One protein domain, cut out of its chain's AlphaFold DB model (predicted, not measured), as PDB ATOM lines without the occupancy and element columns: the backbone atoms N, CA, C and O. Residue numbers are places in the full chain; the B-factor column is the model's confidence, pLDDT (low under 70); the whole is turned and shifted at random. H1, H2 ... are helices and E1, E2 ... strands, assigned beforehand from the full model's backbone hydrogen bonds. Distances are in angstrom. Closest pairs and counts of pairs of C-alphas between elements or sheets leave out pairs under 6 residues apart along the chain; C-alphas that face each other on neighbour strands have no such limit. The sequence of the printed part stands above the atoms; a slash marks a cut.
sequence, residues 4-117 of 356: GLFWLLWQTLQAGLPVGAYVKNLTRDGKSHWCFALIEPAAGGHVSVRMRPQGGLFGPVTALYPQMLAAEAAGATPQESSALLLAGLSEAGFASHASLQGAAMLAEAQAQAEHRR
ATOM      1  N   GLY A   4      82.491  -1.847  28.137       96.06
ATOM      2  CA  GLY A   4      82.595  -2.228  26.725       96.06
ATOM      3  C   GLY A   4      81.685  -1.433  25.792       96.06
ATOM      4  O   GLY A   4      82.081  -1.114  24.673       96.06
ATOM      5  N   LEU A   5      80.511  -1.002  26.273       94.75
ATOM      6  CA  LEU A   5      79.645  -0.093  25.516       94.75
ATOM      7  C   LEU A   5      80.340   1.261  25.297       94.75
ATOM      8  O   LEU A   5      80.381   1.761  24.175       94.75
ATOM      9  N   PHE A   6      80.923   1.843  26.353       94.31
ATOM     10  CA  PHE A   6      81.650   3.115  26.259       94.31
ATOM     11  C   PHE A   6      82.904   3.021  25.397       94.31
ATOM     12  O   PHE A   6      83.227   3.977  24.695       94.31
ATOM     13  N   TRP A   7      83.595   1.882  25.434       95.44
ATOM     14  CA  TRP A   7      84.717   1.621  24.542       95.44
ATOM     15  C   TRP A   7      84.277   1.713  23.074       95.44
ATOM     16  O   TRP A   7      84.873   2.469  22.313       95.44
ATOM     17  N   LEU A   8      83.173   1.054  22.705       92.81
ATOM     18  CA  LEU A   8      82.636   1.078  21.341       92.81
ATOM     19  C   LEU A   8      82.143   2.473  20.912       92.81
ATOM     20  O   LEU A   8      82.425   2.916  19.797       92.81
ATOM     21  N   LEU A   9      81.457   3.186  21.815       93.44
ATOM     22  CA  LEU A   9      81.062   4.589  21.632       93.44
ATOM     23  C   LEU A   9      82.277   5.459  21.282       93.44
ATOM     24  O   LEU A   9      82.265   6.158  20.272       93.44
ATOM     25  N   TRP A  10      83.335   5.400  22.093       93.50
ATOM     26  CA  TRP A  10      84.512   6.243  21.890       93.50
ATOM     27  C   TRP A  10      85.308   5.874  20.645       93.50
ATOM     28  O   TRP A  10      85.723   6.785  19.936       93.50
ATOM     29  N   GLN A  11      85.466   4.583  20.337       94.38
ATOM     30  CA  GLN A  11      86.085   4.147  19.079       94.38
ATOM     31  C   GLN A  11      85.345   4.730  17.867       94.38
ATOM     32  O   GLN A  11      85.963   5.254  16.942       94.38
ATOM     33  N   THR A  12      84.011   4.717  17.903       91.75
ATOM     34  CA  THR A  12      83.185   5.236  16.807       91.75
ATOM     35  C   THR A  12      83.285   6.764  16.689       91.75
ATOM     36  O   THR A  12      83.469   7.286  15.591       91.75
ATOM     37  N   LEU A  13      83.250   7.488  17.814       92.50
ATOM     38  CA  LEU A  13      83.416   8.948  17.829       92.50
ATOM     39  C   LEU A  13      84.819   9.379  17.373       92.50
ATOM     40  O   LEU A  13      84.946  10.338  16.614       92.50
ATOM     41  N   GLN A  14      85.867   8.652  17.776       92.69
ATOM     42  CA  GLN A  14      87.247   8.895  17.336       92.69
ATOM     43  C   GLN A  14      87.436   8.645  15.835       92.69
ATOM     44  O   GLN A  14      88.253   9.317  15.208       92.69
ATOM     45  N   ALA A  15      86.641   7.752  15.239       91.25
ATOM     46  CA  ALA A  15      86.575   7.563  13.791       91.25
ATOM     47  C   ALA A  15      85.788   8.673  13.057       91.25
ATOM     48  O   ALA A  15      85.601   8.600  11.844       91.25
ATOM     49  N   GLY A  16      85.296   9.697  13.768       90.12
ATOM     50  CA  GLY A  16      84.501  10.784  13.190       90.12
ATOM     51  C   GLY A  16      83.077  10.369  12.806       90.12
ATOM     52  O   GLY A  16      82.415  11.066  12.030       90.12
ATOM     53  N   LEU A  17      82.598   9.239  13.333       89.50
ATOM     54  CA  LEU A  17      81.270   8.704  13.064       89.50
ATOM     55  C   LEU A  17      80.308   9.033  14.216       89.50
ATOM     56  O   LEU A  17      80.715   9.071  15.379       89.50
ATOM     57  N   PRO A  18      79.023   9.283  13.917       91.81
ATOM     58  CA  PRO A  18      78.029   9.525  14.950       91.81
ATOM     59  C   PRO A  18      77.666   8.226  15.683       91.81
ATOM     60  O   PRO A  18      77.744   7.138  15.109       91.81
ATOM     61  N   VAL A  19      77.212   8.343  16.932       93.31
ATOM     62  CA  VAL A  19      76.804   7.203  17.763       93.31
ATOM     63  C   VAL A  19      75.407   7.382  18.334       93.31
ATOM     64  O   VAL A  19      75.045   8.466  18.782       93.31
ATOM     65  N   GLY A  20      74.639   6.296  18.361       93.50
ATOM     66  CA  GLY A  20      73.378   6.174  19.084       93.50
ATOM     67  C   GLY A  20      73.458   5.014  20.072       93.50
ATOM     68  O   GLY A  20      73.733   3.892  19.659       93.50
ATOM     69  N   ALA A  21      73.228   5.259  21.364       93.88
ATOM     70  CA  ALA A  21      73.292   4.205  22.380       93.88
ATOM     71  C   ALA A  21      72.299   4.413  23.528       93.88
ATOM     72  O   ALA A  21      72.040   5.539  23.958       93.88
ATOM     73  N   TYR A  22      71.800   3.309  24.088       95.50
ATOM     74  CA  TYR A  22      71.032   3.328  25.330       95.50
ATOM     75  C   TYR A  22      71.975   3.423  26.528       95.50
ATOM     76  O   TYR A  22      72.740   2.505  26.820       95.50
ATOM     77  N   VAL A  23      71.915   4.535  27.254       95.06
ATOM     78  CA  VAL A  23      72.776   4.776  28.414       95.06
ATOM     79  C   VAL A  23      71.959   5.127  29.647       95.06
ATOM     80  O   VAL A  23      70.920   5.787  29.577       95.06
ATOM     81  N   LYS A  24      72.438   4.663  30.802       93.25
ATOM     82  CA  LYS A  24      71.880   4.992  32.111       93.25
ATOM     83  C   LYS A  24      72.721   6.099  32.740       93.25
ATOM     84  O   LYS A  24      73.880   5.869  33.080       93.25
ATOM     85  N   ASN A  25      72.133   7.281  32.886       87.44
ATOM     86  CA  ASN A  25      72.778   8.469  33.438       87.44
ATOM     87  C   ASN A  25      72.448   8.648  34.917       87.44
ATOM     88  O   ASN A  25      71.353   8.292  35.355       87.44
ATOM     89  N   LEU A  26      73.377   9.259  35.653       87.75
ATOM     90  CA  LEU A  26      73.189   9.699  37.032       87.75
ATOM     91  C   LEU A  26      72.756  11.171  37.053       87.75
ATOM     92  O   LEU A  26      73.312  12.000  36.332       87.75
ATOM     93  N   THR A  27      71.757  11.497  37.860       85.75
ATOM     94  CA  THR A  27      71.333  12.871  38.142       85.75
ATOM     95  C   THR A  27      72.136  13.447  39.309       85.75
ATOM     96  O   THR A  27      72.776  12.717  40.067       85.75
ATOM     97  N   ARG A  28      72.096  14.775  39.491       84.00
ATOM     98  CA  ARG A  28      72.802  15.455  40.593       84.00
ATOM     99  C   ARG A  28      72.369  14.957  41.982       84.00
ATOM    100  O   ARG A  28      73.180  14.962  42.897       84.00
ATOM    101  N   ASP A  29      71.122  14.511  42.129       88.94
ATOM    102  CA  ASP A  29      70.564  13.927  43.358       88.94
ATOM    103  C   ASP A  29      70.838  12.415  43.508       88.94
ATOM    104  O   ASP A  29      70.257  11.767  44.373       88.94
ATOM    105  N   GLY A  30      71.707  11.828  42.675       87.31
ATOM    106  CA  GLY A  30      72.120  10.422  42.777       87.31
ATOM    107  C   GLY A  30      71.108   9.410  42.231       87.31
ATOM    108  O   GLY A  30      71.350   8.204  42.296       87.31
ATOM    109  N   LYS A  31      69.988   9.863  41.656       88.44
ATOM    110  CA  LYS A  31      69.043   8.989  40.950       88.44
ATOM    111  C   LYS A  31      69.568   8.650  39.561       88.44
ATOM    112  O   LYS A  31      70.419   9.331  38.999       88.44
ATOM    113  N   SER A  32      69.043   7.581  38.977       89.75
ATOM    114  CA  SER A  32      69.430   7.155  37.633       89.75
ATOM    115  C   SER A  32      68.258   7.193  36.665       89.75
ATOM    116  O   SER A  32      67.165   6.763  37.032       89.75
ATOM    117  N   HIS A  33      68.492   7.615  35.423       91.75
ATOM    118  CA  HIS A  33      67.501   7.551  34.347       91.75
ATOM    119  C   HIS A  33      68.110   6.995  33.059       91.75
ATOM    120  O   HIS A  33      69.304   7.146  32.801       91.75
ATOM    121  N   TRP A  34      67.279   6.350  32.246       95.69
ATOM    122  CA  TRP A  34      67.659   5.873  30.921       95.69
ATOM    123  C   TRP A  34      67.455   6.962  29.872       95.69
ATOM    124  O   TRP A  34      66.443   7.663  29.892       95.69
ATOM    125  N   CYS A  35      68.388   7.064  28.932       95.06
ATOM    126  CA  CYS A  35      68.213   7.819  27.700       95.06
ATOM    127  C   CYS A  35      68.758   7.041  26.504       95.06
ATOM    128  O   CYS A  35      69.719   6.282  26.636       95.06
ATOM    129  N   PHE A  36      68.187   7.289  25.332       96.06
ATOM    130  CA  PHE A  36      68.899   7.071  24.086       96.06
ATOM    131  C   PHE A  36      69.723   8.332  23.805       96.06
ATOM    132  O   PHE A  36      69.178   9.438  23.731       96.06
ATOM    133  N   ALA A  37      71.043   8.176  23.754       95.12
ATOM    134  CA  ALA A  37      71.993   9.250  23.512       95.12
ATOM    135  C   ALA A  37      72.450   9.203  22.054       95.12
ATOM    136  O   ALA A  37      73.128   8.261  21.653       95.12
ATOM    137  N   LEU A  38      72.089  10.237  21.297       95.25
ATOM    138  CA  LEU A  38      72.646  10.546  19.986       95.25
ATOM    139  C   LEU A  38      73.839  11.482  20.193       95.25
ATOM    140  O   LEU A  38      73.669  12.567  20.745       95.25
ATOM    141  N   ILE A  39      75.034  11.067  19.790       94.44
ATOM    142  CA  ILE A  39      76.277  11.827  19.940       94.44
ATOM    143  C   ILE A  39      76.923  11.979  18.569       94.44
ATOM    144  O   ILE A  39      77.191  10.984  17.899       94.44
ATOM    145  N   GLU A  40      77.197  13.212  18.157       92.38
ATOM    146  CA  GLU A  40      77.805  13.505  16.860       92.38
ATOM    147  C   GLU A  40      79.024  14.417  17.011       92.38
ATOM    148  O   GLU A  40      78.984  15.355  17.818       92.38
ATOM    149  N   PRO A  41      80.098  14.190  16.233       91.00
ATOM    150  CA  PRO A  41      81.193  15.145  16.122       91.00
ATOM    151  C   PRO A  41      80.691  16.517  15.652       91.00
ATOM    152  O   PRO A  41      79.898  16.616  14.714       91.00
ATOM    153  N   ALA A  42      81.163  17.582  16.297       88.06
ATOM    154  CA  ALA A  42      80.798  18.961  15.990       88.06
ATOM    155  C   ALA A  42      82.000  19.903  16.167       88.06
ATOM    156  O   ALA A  42      83.042  19.519  16.700       88.06
ATOM    157  N   ALA A  43      81.868  21.154  15.720       80.25
ATOM    158  CA  ALA A  43      82.921  22.152  15.891       80.25
ATOM    159  C   ALA A  43      83.270  22.316  17.384       80.25
ATOM    160  O   ALA A  43      82.401  22.622  18.197       80.25
ATOM    161  N   GLY A  44      84.539  22.093  17.741       82.19
ATOM    162  CA  GLY A  44      85.023  22.219  19.120       82.19
ATOM    163  C   GLY A  44      84.696  21.043  20.051       82.19
ATOM    164  O   GLY A  44      84.966  21.146  21.245       82.19
ATOM    165  N   GLY A  45      84.148  19.928  19.550       89.50
ATOM    166  CA  GLY A  45      83.889  18.740  20.366       89.50
ATOM    167  C   GLY A  45      82.775  17.854  19.817       89.50
ATOM    168  O   GLY A  45      82.849  17.358  18.696       89.50
ATOM    169  N   HIS A  46      81.742  17.630  20.630       91.12
ATOM    170  CA  HIS A  46      80.619  16.758  20.291       91.12
ATOM    171  C   HIS A  46      79.297  17.398  20.711       91.12
ATOM    172  O   HIS A  46      79.215  18.024  21.768       91.12
ATOM    173  N   VAL A  47      78.248  17.178  19.924       91.00
ATOM    174  CA  VAL A  47      76.865  17.467  20.316       91.00
ATOM    175  C   VAL A  47      76.225  16.174  20.797       91.00
ATOM    176  O   VAL A  47      76.297  15.159  20.108       91.00
ATOM    177  N   SER A  48      75.580  16.207  21.965       92.62
ATOM    178  CA  SER A  48      74.811  15.077  22.491       92.62
ATOM    179  C   SER A  48      73.346  15.461  22.658       92.62
ATOM    180  O   SER A  48      73.005  16.270  23.519       92.62
ATOM    181  N   VAL A  49      72.472  14.851  21.858       92.94
ATOM    182  CA  VAL A  49      71.020  14.943  22.021       92.94
ATOM    183  C   VAL A  49      70.540  13.707  22.767       92.94
ATOM    184  O   VAL A  49      70.822  12.574  22.381       92.94
ATOM    185  N   ARG A  50      69.809  13.919  23.861       92.56
ATOM    186  CA  ARG A  50      69.292  12.840  24.706       92.56
ATOM    187  C   ARG A  50      67.782  12.812  24.622       92.56
ATOM    188  O   ARG A  50      67.132  13.836  24.804       92.56
ATOM    189  N   MET A  51      67.232  11.627  24.408       91.81
ATOM    190  CA  MET A  51      65.790  11.405  24.440       91.81
ATOM    191  C   MET A  51      65.445  10.279  25.403       91.81
ATOM    192  O   MET A  51      66.238   9.363  25.641       91.81
ATOM    193  N   ARG A  52      64.245  10.352  25.978       92.62
ATOM    194  CA  ARG A  52      63.688   9.232  26.733       92.62
ATOM    195  C   ARG A  52      63.482   8.060  25.760       92.62
ATOM    196  O   ARG A  52      62.832   8.303  24.744       92.62
ATOM    197  N   PRO A  53      63.958   6.837  26.065       94.44
ATOM    198  CA  PRO A  53      63.739   5.676  25.215       94.44
ATOM    199  C   PRO A  53      62.247   5.381  25.123       94.44
ATOM    200  O   PRO A  53      61.564   5.287  26.149       94.44
ATOM    201  N   GLN A  54      61.750   5.279  23.902       91.75
ATOM    202  CA  GLN A  54      60.365   4.948  23.577       91.75
ATOM    203  C   GLN A  54      60.288   3.898  22.460       91.75
ATOM    204  O   GLN A  54      59.231   3.308  22.260       91.75
ATOM    205  N   GLY A  55      61.396   3.638  21.760       88.56
ATOM    206  CA  GLY A  55      61.486   2.631  20.713       88.56
ATOM    207  C   GLY A  55      61.492   1.196  21.249       88.56
ATOM    208  O   GLY A  55      61.971   0.905  22.350       88.56
ATOM    209  N   GLY A  56      61.003   0.264  20.426       91.12
ATOM    210  CA  GLY A  56      60.882  -1.157  20.781       91.12
ATOM    211  C   GLY A  56      62.211  -1.891  21.014       91.12
ATOM    212  O   GLY A  56      62.209  -2.984  21.574       91.12
ATOM    213  N   LEU A  57      63.350  -1.302  20.629       92.31
ATOM    214  CA  LEU A  57      64.677  -1.911  20.787       92.31
ATOM    215  C   LEU A  57      65.328  -1.643  22.151       92.31
ATOM    216  O   LEU A  57      66.324  -2.285  22.480       92.31
ATOM    217  N   PHE A  58      64.753  -0.770  22.985       94.25
ATOM    218  CA  PHE A  58      65.298  -0.478  24.312       94.25
ATOM    219  C   PHE A  58      65.407  -1.731  25.197       94.25
ATOM    220  O   PHE A  58      66.471  -2.005  25.757       94.25
ATOM    221  N   GLY A  59      64.330  -2.514  25.308       93.62
ATOM    222  CA  GLY A  59      64.302  -3.735  26.121       93.62
ATOM    223  C   GLY A  59      65.313  -4.787  25.648       93.62
ATOM    224  O   GLY A  59      66.194  -5.152  26.426       93.62
ATOM    225  N   PRO A  60      65.248  -5.227  24.376       92.44
ATOM    226  CA  PRO A  60      66.177  -6.212  23.826       92.44
ATOM    227  C   PRO A  60      67.654  -5.820  23.958       92.44
ATOM    228  O   PRO A  60      68.464  -6.634  24.390       92.44
ATOM    229  N   VAL A  61      68.019  -4.568  23.652       92.00
ATOM    230  CA  VAL A  61      69.426  -4.133  23.713       92.00
ATOM    231  C   VAL A  61      69.927  -4.054  25.153       92.00
ATOM    232  O   VAL A  61      71.035  -4.498  25.452       92.00
ATOM    233  N   THR A  62      69.125  -3.509  26.070       93.81
ATOM    234  CA  THR A  62      69.549  -3.382  27.474       93.81
ATOM    235  C   THR A  62      69.607  -4.721  28.208       93.81
ATOM    236  O   THR A  62      70.363  -4.838  29.174       93.81
ATOM    237  N   ALA A  63      68.896  -5.747  27.727       94.31
ATOM    238  CA  ALA A  63      68.979  -7.113  28.244       94.31
ATOM    239  C   ALA A  63      70.360  -7.766  28.037       94.31
ATOM    240  O   ALA A  63      70.693  -8.703  28.759       94.31
ATOM    241  N   LEU A  64      71.191  -7.245  27.125       93.75
ATOM    242  CA  LEU A  64      72.568  -7.714  26.908       93.75
ATOM    243  C   LEU A  64      73.551  -7.181  27.969       93.75
ATOM    244  O   LEU A  64      74.608  -7.760  28.217       93.75
ATOM    245  N   TYR A  65      73.217  -6.072  28.634       96.06
ATOM    246  CA  TYR A  65      74.148  -5.381  29.531       96.06
ATOM    247  C   TYR A  65      74.511  -6.158  30.808       96.06
ATOM    248  O   TYR A  65      75.663  -6.050  31.227       96.06
ATOM    249  N   PRO A  66      73.612  -6.937  31.447       96.62
ATOM    250  CA  PRO A  66      73.974  -7.770  32.593       96.62
ATOM    251  C   PRO A  66      75.092  -8.772  32.289       96.62
ATOM    252  O   PRO A  66      75.995  -8.928  33.107       96.62
ATOM    253  N   GLN A  67      75.080  -9.396  31.107       95.75
ATOM    254  CA  GLN A  67      76.124 -10.337  30.696       95.75
ATOM    255  C   GLN A  67      77.477  -9.635  30.539       95.75
ATOM    256  O   GLN A  67      78.489 -10.120  31.042       95.75
ATOM    257  N   MET A  68      77.487  -8.455  29.913       97.50
ATOM    258  CA  MET A  68      78.694  -7.633  29.796       97.50
ATOM    259  C   MET A  68      79.239  -7.230  31.173       97.50
ATOM    260  O   MET A  68      80.435  -7.334  31.424       97.50
ATOM    261  N   LEU A  69      78.363  -6.806  32.093       97.94
ATOM    262  CA  LEU A  69      78.752  -6.422  33.454       97.94
ATOM    263  C   LEU A  69      79.328  -7.599  34.248       97.94
ATOM    264  O   LEU A  69      80.297  -7.414  34.981       97.94
ATOM    265  N   ALA A  70      78.755  -8.796  34.104       97.69
ATOM    266  CA  ALA A  70      79.262 -10.002  34.751       97.69
ATOM    267  C   ALA A  70      80.661 -10.371  34.232       97.69
ATOM    268  O   ALA A  70      81.553 -10.656  35.030       97.69
ATOM    269  N   ALA A  71      80.880 -10.294  32.917       97.38
ATOM    270  CA  ALA A  71      82.192 -10.532  32.319       97.38
ATOM    271  C   ALA A  71      83.232  -9.492  32.770       97.38
ATOM    272  O   ALA A  71      84.349  -9.849  33.138       97.38
ATOM    273  N   GLU A  72      82.862  -8.210  32.815       98.12
ATOM    274  CA  GLU A  72      83.732  -7.137  33.318       98.12
ATOM    275  C   GLU A  72      84.093  -7.330  34.798       98.12
ATOM    276  O   GLU A  72      85.230  -7.073  35.191       98.12
ATOM    277  N   ALA A  73      83.151  -7.804  35.621       97.81
ATOM    278  CA  ALA A  73      83.409  -8.140  37.022       97.81
ATOM    279  C   ALA A  73      84.349  -9.349  37.174       97.81
ATOM    280  O   ALA A  73      85.114  -9.408  38.133       97.81
ATOM    281  N   ALA A  74      84.328 -10.274  36.210       97.50
ATOM    282  CA  ALA A  74      85.241 -11.412  36.126       97.50
ATOM    283  C   ALA A  74      86.616 -11.065  35.514       97.50
ATOM    284  O   ALA A  74      87.464 -11.945  35.391       97.50
ATOM    285  N   GLY A  75      86.858  -9.799  35.151       97.50
ATOM    286  CA  GLY A  75      88.155  -9.318  34.667       97.50
ATOM    287  C   GLY A  75      88.241  -9.051  33.164       97.50
ATOM    288  O   GLY A  75      89.321  -8.700  32.695       97.50
ATOM    289  N   ALA A  76      87.139  -9.162  32.411       97.81
ATOM    290  CA  ALA A  76      87.142  -8.825  30.988       97.81
ATOM    291  C   ALA A  76      87.507  -7.349  30.757       97.81
ATOM    292  O   ALA A  76      86.998  -6.432  31.414       97.81
ATOM    293  N   THR A  77      88.371  -7.113  29.776       98.06
ATOM    294  CA  THR A  77      88.708  -5.775  29.292       98.06
ATOM    295  C   THR A  77      87.496  -5.113  28.618       98.06
ATOM    296  O   THR A  77      86.566  -5.794  28.175       98.06
ATOM    297  N   PRO A  78      87.475  -3.773  28.471       97.31
ATOM    298  CA  PRO A  78      86.400  -3.098  27.740       97.31
ATOM    299  C   PRO A  78      86.231  -3.610  26.298       97.31
ATOM    300  O   PRO A  78      85.106  -3.734  25.823       97.31
ATOM    301  N   GLN A  79      87.324  -3.963  25.618       96.81
ATOM    302  CA  GLN A  79      87.270  -4.523  24.268       96.81
ATOM    303  C   GLN A  79      86.600  -5.905  24.254       96.81
ATOM    304  O   GLN A  79      85.683  -6.122  23.464       96.81
ATOM    305  N   GLU A  80      86.982  -6.814  25.154       97.44
ATOM    306  CA  GLU A  80      86.350  -8.140  25.277       97.44
ATOM    307  C   GLU A  80      84.866  -8.026  25.646       97.44
ATOM    308  O   GLU A  80      84.019  -8.685  25.047       97.44
ATOM    309  N   SER A  81      84.523  -7.116  26.559       97.19
ATOM    310  CA  SER A  81      83.129  -6.807  26.893       97.19
ATOM    311  C   SER A  81      82.340  -6.293  25.682       97.19
ATOM    312  O   SER A  81      81.196  -6.691  25.466       97.19
ATOM    313  N   SER A  82      82.945  -5.454  24.833       95.19
ATOM    314  CA  SER A  82      82.300  -4.988  23.600       95.19
ATOM    315  C   SER A  82      82.061  -6.122  22.595       95.19
ATOM    316  O   SER A  82      81.038  -6.122  21.912       95.19
ATOM    317  N   ALA A  83      82.943  -7.125  22.547       94.44
ATOM    318  CA  ALA A  83      82.762  -8.294  21.692       94.44
ATOM    319  C   ALA A  83      81.543  -9.133  22.113       94.44
ATOM    320  O   ALA A  83      80.844  -9.653  21.247       94.44
ATOM    321  N   LEU A  84      81.222  -9.193  23.414       94.88
ATOM    322  CA  LEU A  84      79.995  -9.838  23.905       94.88
ATOM    323  C   LEU A  84      78.734  -9.128  23.409       94.88
ATOM    324  O   LEU A  84      77.770  -9.789  23.029       94.88
ATOM    325  N   LEU A  85      78.747  -7.791  23.368       93.06
ATOM    326  CA  LEU A  85      77.654  -7.030  22.766       93.06
ATOM    327  C   LEU A  85      77.513  -7.402  21.289       93.06
ATOM    328  O   LEU A  85      76.425  -7.769  20.866       93.06
ATOM    329  N   LEU A  86      78.603  -7.357  20.517       91.38
ATOM    330  CA  LEU A  86      78.577  -7.687  19.086       91.38
ATOM    331  C   LEU A  86      78.088  -9.119  18.815       91.38
ATOM    332  O   LEU A  86      77.310  -9.321  17.885       91.38
ATOM    333  N   ALA A  87      78.481 -10.088  19.644       92.19
ATOM    334  CA  ALA A  87      77.996 -11.462  19.555       92.19
ATOM    335  C   ALA A  87      76.479 -11.547  19.800       92.19
ATOM    336  O   ALA A  87      75.755 -12.086  18.963       92.19
ATOM    337  N   GLY A  88      75.980 -10.925  20.875       91.31
ATOM    338  CA  GLY A  88      74.542 -10.886  21.168       91.31
ATOM    339  C   GLY A  88      73.723 -10.163  20.091       91.31
ATOM    340  O   GLY A  88      72.586 -10.533  19.811       91.31
ATOM    341  N   LEU A  89      74.305  -9.159  19.425       87.94
ATOM    342  CA  LEU A  89      73.682  -8.503  18.273       87.94
ATOM    343  C   LEU A  89      73.585  -9.417  17.053       87.94
ATOM    344  O   LEU A  89      72.548  -9.423  16.392       87.94
ATOM    345  N   SER A  90      74.629 -10.203  16.779       87.62
ATOM    346  CA  SER A  90      74.613 -11.188  15.698       87.62
ATOM    347  C   SER A  90      73.534 -12.247  15.929       87.62
ATOM    348  O   SER A  90      72.810 -12.587  14.996       87.62
ATOM    349  N   GLU A  91      73.380 -12.730  17.164       88.94
ATOM    350  CA  GLU A  91      72.312 -13.674  17.532       88.94
ATOM    351  C   GLU A  91      70.917 -13.054  17.360       88.94
ATOM    352  O   GLU A  91      69.981 -13.725  16.931       88.94
ATOM    353  N   ALA A  92      70.791 -11.750  17.620       84.69
ATOM    354  CA  ALA A  92      69.567 -10.986  17.398       84.69
ATOM    355  C   ALA A  92      69.326 -10.595  15.921       84.69
ATOM    356  O   ALA A  92      68.358  -9.891  15.628       84.69
ATOM    357  N   GLY A  93      70.179 -11.033  14.988       84.25
ATOM    358  CA  GLY A  93      70.020 -10.799  13.549       84.25
ATOM    359  C   GLY A  93      70.579  -9.467  13.038       84.25
ATOM    360  O   GLY A  93      70.297  -9.085  11.903       84.25
ATOM    361  N   PHE A  94      71.375  -8.750  13.834       83.44
ATOM    362  CA  PHE A  94      72.076  -7.548  13.387       83.44
ATOM    363  C   PHE A  94      73.485  -7.891  12.903       83.44
ATOM    364  O   PHE A  94      74.313  -8.386  13.661       83.44
ATOM    365  N   ALA A  95      73.791  -7.547  11.651       78.38
ATOM    366  CA  ALA A  95      75.094  -7.829  11.046       78.38
ATOM    367  C   ALA A  95      76.254  -7.021  11.662       78.38
ATOM    368  O   ALA A  95      77.420  -7.382  11.515       78.38
ATOM    369  N   SER A  96      75.958  -5.891  12.309       80.88
ATOM    370  CA  SER A  96      76.960  -5.018  12.922       80.88
ATOM    371  C   SER A  96      76.339  -4.083  13.961       80.88
ATOM    372  O   SER A  96      75.123  -3.864  13.981       80.88
ATOM    373  N   HIS A  97      77.185  -3.450  14.782       84.56
ATOM    374  CA  HIS A  97      76.752  -2.366  15.668       84.56
ATOM    375  C   HIS A  97      76.131  -1.193  14.897       84.56
ATOM    376  O   HIS A  97      75.153  -0.615  15.359       84.56
ATOM    377  N   ALA A  98      76.648  -0.864  13.708       82.19
ATOM    378  CA  ALA A  98      76.076   0.188  12.869       82.19
ATOM    379  C   ALA A  98      74.638  -0.149  12.438       82.19
ATOM    380  O   ALA A  98      73.771   0.723  12.481       82.19
ATOM    381  N   SER A  99      74.366  -1.419  12.110       82.44
ATOM    382  CA  SER A  99      73.017  -1.870  11.755       82.44
ATOM    383  C   SER A  99      72.046  -1.784  12.933       82.44
ATOM    384  O   SER A  99      70.922  -1.298  12.783       82.44
ATOM    385  N   LEU A 100      72.492  -2.169  14.138       88.38
ATOM    386  CA  LEU A 100      71.705  -1.953  15.355       88.38
ATOM    387  C   LEU A 100      71.443  -0.465  15.581       88.38
ATOM    388  O   LEU A 100      70.310  -0.071  15.837       88.38
ATOM    389  N   GLN A 101      72.490   0.354  15.524       89.25
ATOM    390  CA  GLN A 101      72.407   1.778  15.799       89.25
ATOM    391  C   GLN A 101      71.436   2.473  14.834       89.25
ATOM    392  O   GLN A 101      70.629   3.290  15.277       89.25
ATOM    393  N   GLY A 102      71.473   2.130  13.542       88.56
ATOM    394  CA  GLY A 102      70.516   2.611  12.545       88.56
ATOM    395  C   GLY A 102      69.080   2.221  12.888       88.56
ATOM    396  O   GLY A 102      68.204   3.085  12.927       88.56
ATOM    397  N   ALA A 103      68.847   0.952  13.230       89.44
ATOM    398  CA  ALA A 103      67.526   0.467  13.620       89.44
ATOM    399  C   ALA A 103      67.004   1.117  14.914       89.44
ATOM    400  O   ALA A 103      65.841   1.515  14.979       89.44
ATOM    401  N   ALA A 104      67.855   1.260  15.932       92.44
ATOM    402  CA  ALA A 104      67.505   1.886  17.204       92.44
ATOM    403  C   ALA A 104      67.195   3.374  17.020       92.44
ATOM    404  O   ALA A 104      66.144   3.833  17.452       92.44
ATOM    405  N   MET A 105      68.048   4.113  16.305       94.19
ATOM    406  CA  MET A 105      67.809   5.526  16.000       94.19
ATOM    407  C   MET A 105      66.506   5.723  15.217       94.19
ATOM    408  O   MET A 105      65.743   6.636  15.528       94.19
ATOM    409  N   LEU A 106      66.223   4.858  14.235       93.19
ATOM    410  CA  LEU A 106      64.978   4.896  13.468       93.19
ATOM    411  C   LEU A 106      63.754   4.661  14.364       93.19
ATOM    412  O   LEU A 106      62.810   5.446  14.306       93.19
ATOM    413  N   ALA A 107      63.791   3.638  15.223       93.56
ATOM    414  CA  ALA A 107      62.700   3.318  16.145       93.56
ATOM    415  C   ALA A 107      62.446   4.441  17.164       93.56
ATOM    416  O   ALA A 107      61.299   4.805  17.420       93.56
ATOM    417  N   GLU A 108      63.507   5.027  17.727       95.44
ATOM    418  CA  GLU A 108      63.375   6.161  18.643       95.44
ATOM    419  C   GLU A 108      62.826   7.401  17.929       95.44
ATOM    420  O   GLU A 108      61.919   8.057  18.439       95.44
ATOM    421  N   ALA A 109      63.315   7.710  16.724       94.12
ATOM    422  CA  ALA A 109      62.827   8.848  15.951       94.12
ATOM    423  C   ALA A 109      61.359   8.682  15.528       94.12
ATOM    424  O   ALA A 109      60.616   9.662  15.551       94.12
ATOM    425  N   GLN A 110      60.918   7.462  15.195       93.62
ATOM    426  CA  GLN A 110      59.511   7.161  14.904       93.62
ATOM    427  C   GLN A 110      58.631   7.428  16.127       93.62
ATOM    428  O   GLN A 110      57.667   8.187  16.026       93.62
ATOM    429  N   ALA A 111      59.015   6.913  17.298       93.12
ATOM    430  CA  ALA A 111      58.286   7.162  18.539       93.12
ATOM    431  C   ALA A 111      58.230   8.665  18.888       93.12
ATOM    432  O   ALA A 111      57.188   9.180  19.298       93.12
ATOM    433  N   GLN A 112      59.324   9.408  18.667       91.88
ATOM    434  CA  GLN A 112      59.341  10.866  18.846       91.88
ATOM    435  C   GLN A 112      58.428  11.596  17.849       91.88
ATOM    436  O   GLN A 112      57.729  12.534  18.244       91.88
ATOM    437  N   ALA A 113      58.424  11.186  16.578       91.94
ATOM    438  CA  ALA A 113      57.570  11.760  15.540       91.94
ATOM    439  C   ALA A 113      56.085  11.550  15.860       91.94
ATOM    440  O   ALA A 113      55.300  12.492  15.768       91.94
ATOM    441  N   GLU A 114      55.712  10.354  16.314       91.00
ATOM    442  CA  GLU A 114      54.351  10.032  16.746       91.00
ATOM    443  C   GLU A 114      53.931  10.852  17.965       91.00
ATOM    444  O   GLU A 114      52.889  11.515  17.936       91.00
ATOM    445  N   HIS A 115      54.766  10.882  19.010       89.75
ATOM    446  CA  HIS A 115      54.497  11.644  20.229       89.75
ATOM    447  C   HIS A 115      54.263  13.134  19.936       89.75
ATOM    448  O   HIS A 115      53.371  13.760  20.513       89.75
ATOM    449  N   ARG A 116      55.034  13.695  18.998       88.12
ATOM    450  CA  ARG A 116      54.941  15.098  18.567       88.12
ATOM    451  C   ARG A 116      53.941  15.343  17.433       88.12
ATOM    452  O   ARG A 116      53.728  16.496  17.070       88.12
ATOM    453  N   ARG A 117      53.307  14.293  16.896       91.56
ATOM    454  CA  ARG A 117      52.384  14.340  15.745       91.56
ATOM    455  C   ARG A 117      53.003  14.949  14.476       91.56
ATOM    456  O   ARG A 117      52.303  15.577  13.679       91.56
TER     457      ARG A 117
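What this domain is: This is residues 4 to 117 of the 356 residues of an uncharacterized protein of Paracoccus suum (UniProt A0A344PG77). A strongly twisted sheet of three strands, of which E1 and E2 bend, has the long helix H5 over one face and H1 over the other, three layers with helices on both faces of a sheet. Off the sheet lies a helical hairpin, H3 and H4, with H4 packed on H1. The printed part has 114 residues, with five named helices and three named strands in the order H1 E1 E2 E3 H2 H3 H4 H5; the class is mixed, helices and strands. The sheet, E1 E2 E3, is a meander, each strand the antiparallel neighbour of the one before. The whole is compact, radius of gyration of the C-alphas 14.5 A, spanning 45 by 34 by 33 A.

How they stand to each other: Begin with E1, residues 19 to 26, and E2, residues 32 to 42, a hairpin with N 21 and O 37 within hydrogen-bond range at 3.0 A. E2 and E3, residues 45 to 51, form another, with N 38 and O 49 at 2.9 A. E1 bends by 67 degrees at residue 22. H5, residues 97 to 116, is on the sheet; its C-alpha 101 is 5.6 A from that of Gly 20, the closest to E1. H1, residues 4 to 14, has a height over the sheet of 9.2 A. H2, residues 58 to 62, is over E1. H4, residues 78 to 91, touches H1, closest C-alphas Pro 78 and Gly 4, 4.0 A. H3, residues 65 to 73, touches H4, closest C-alphas Met 68 and Ser 81, 5.4 A, at a shallow tilt of 32 degrees, opposite ways. In the five helices every O i to N i+4 pair is within hydrogen-bond range.

Where its parts are: Find C-alpha 4 at (82.595, -2.228, 26.725), where H1 begins. E2 runs 27.1 A, H4 20.4 A, and H5 28.1 A to C-alpha 116 at (54.941, 15.098, 18.567).

The domain as a whole: The C-alphas farthest apart, Gly 75 and Arg 117, are 46.9 A apart. The printed part has no cut and no long link; no printed residue is under 70 in pLDDT.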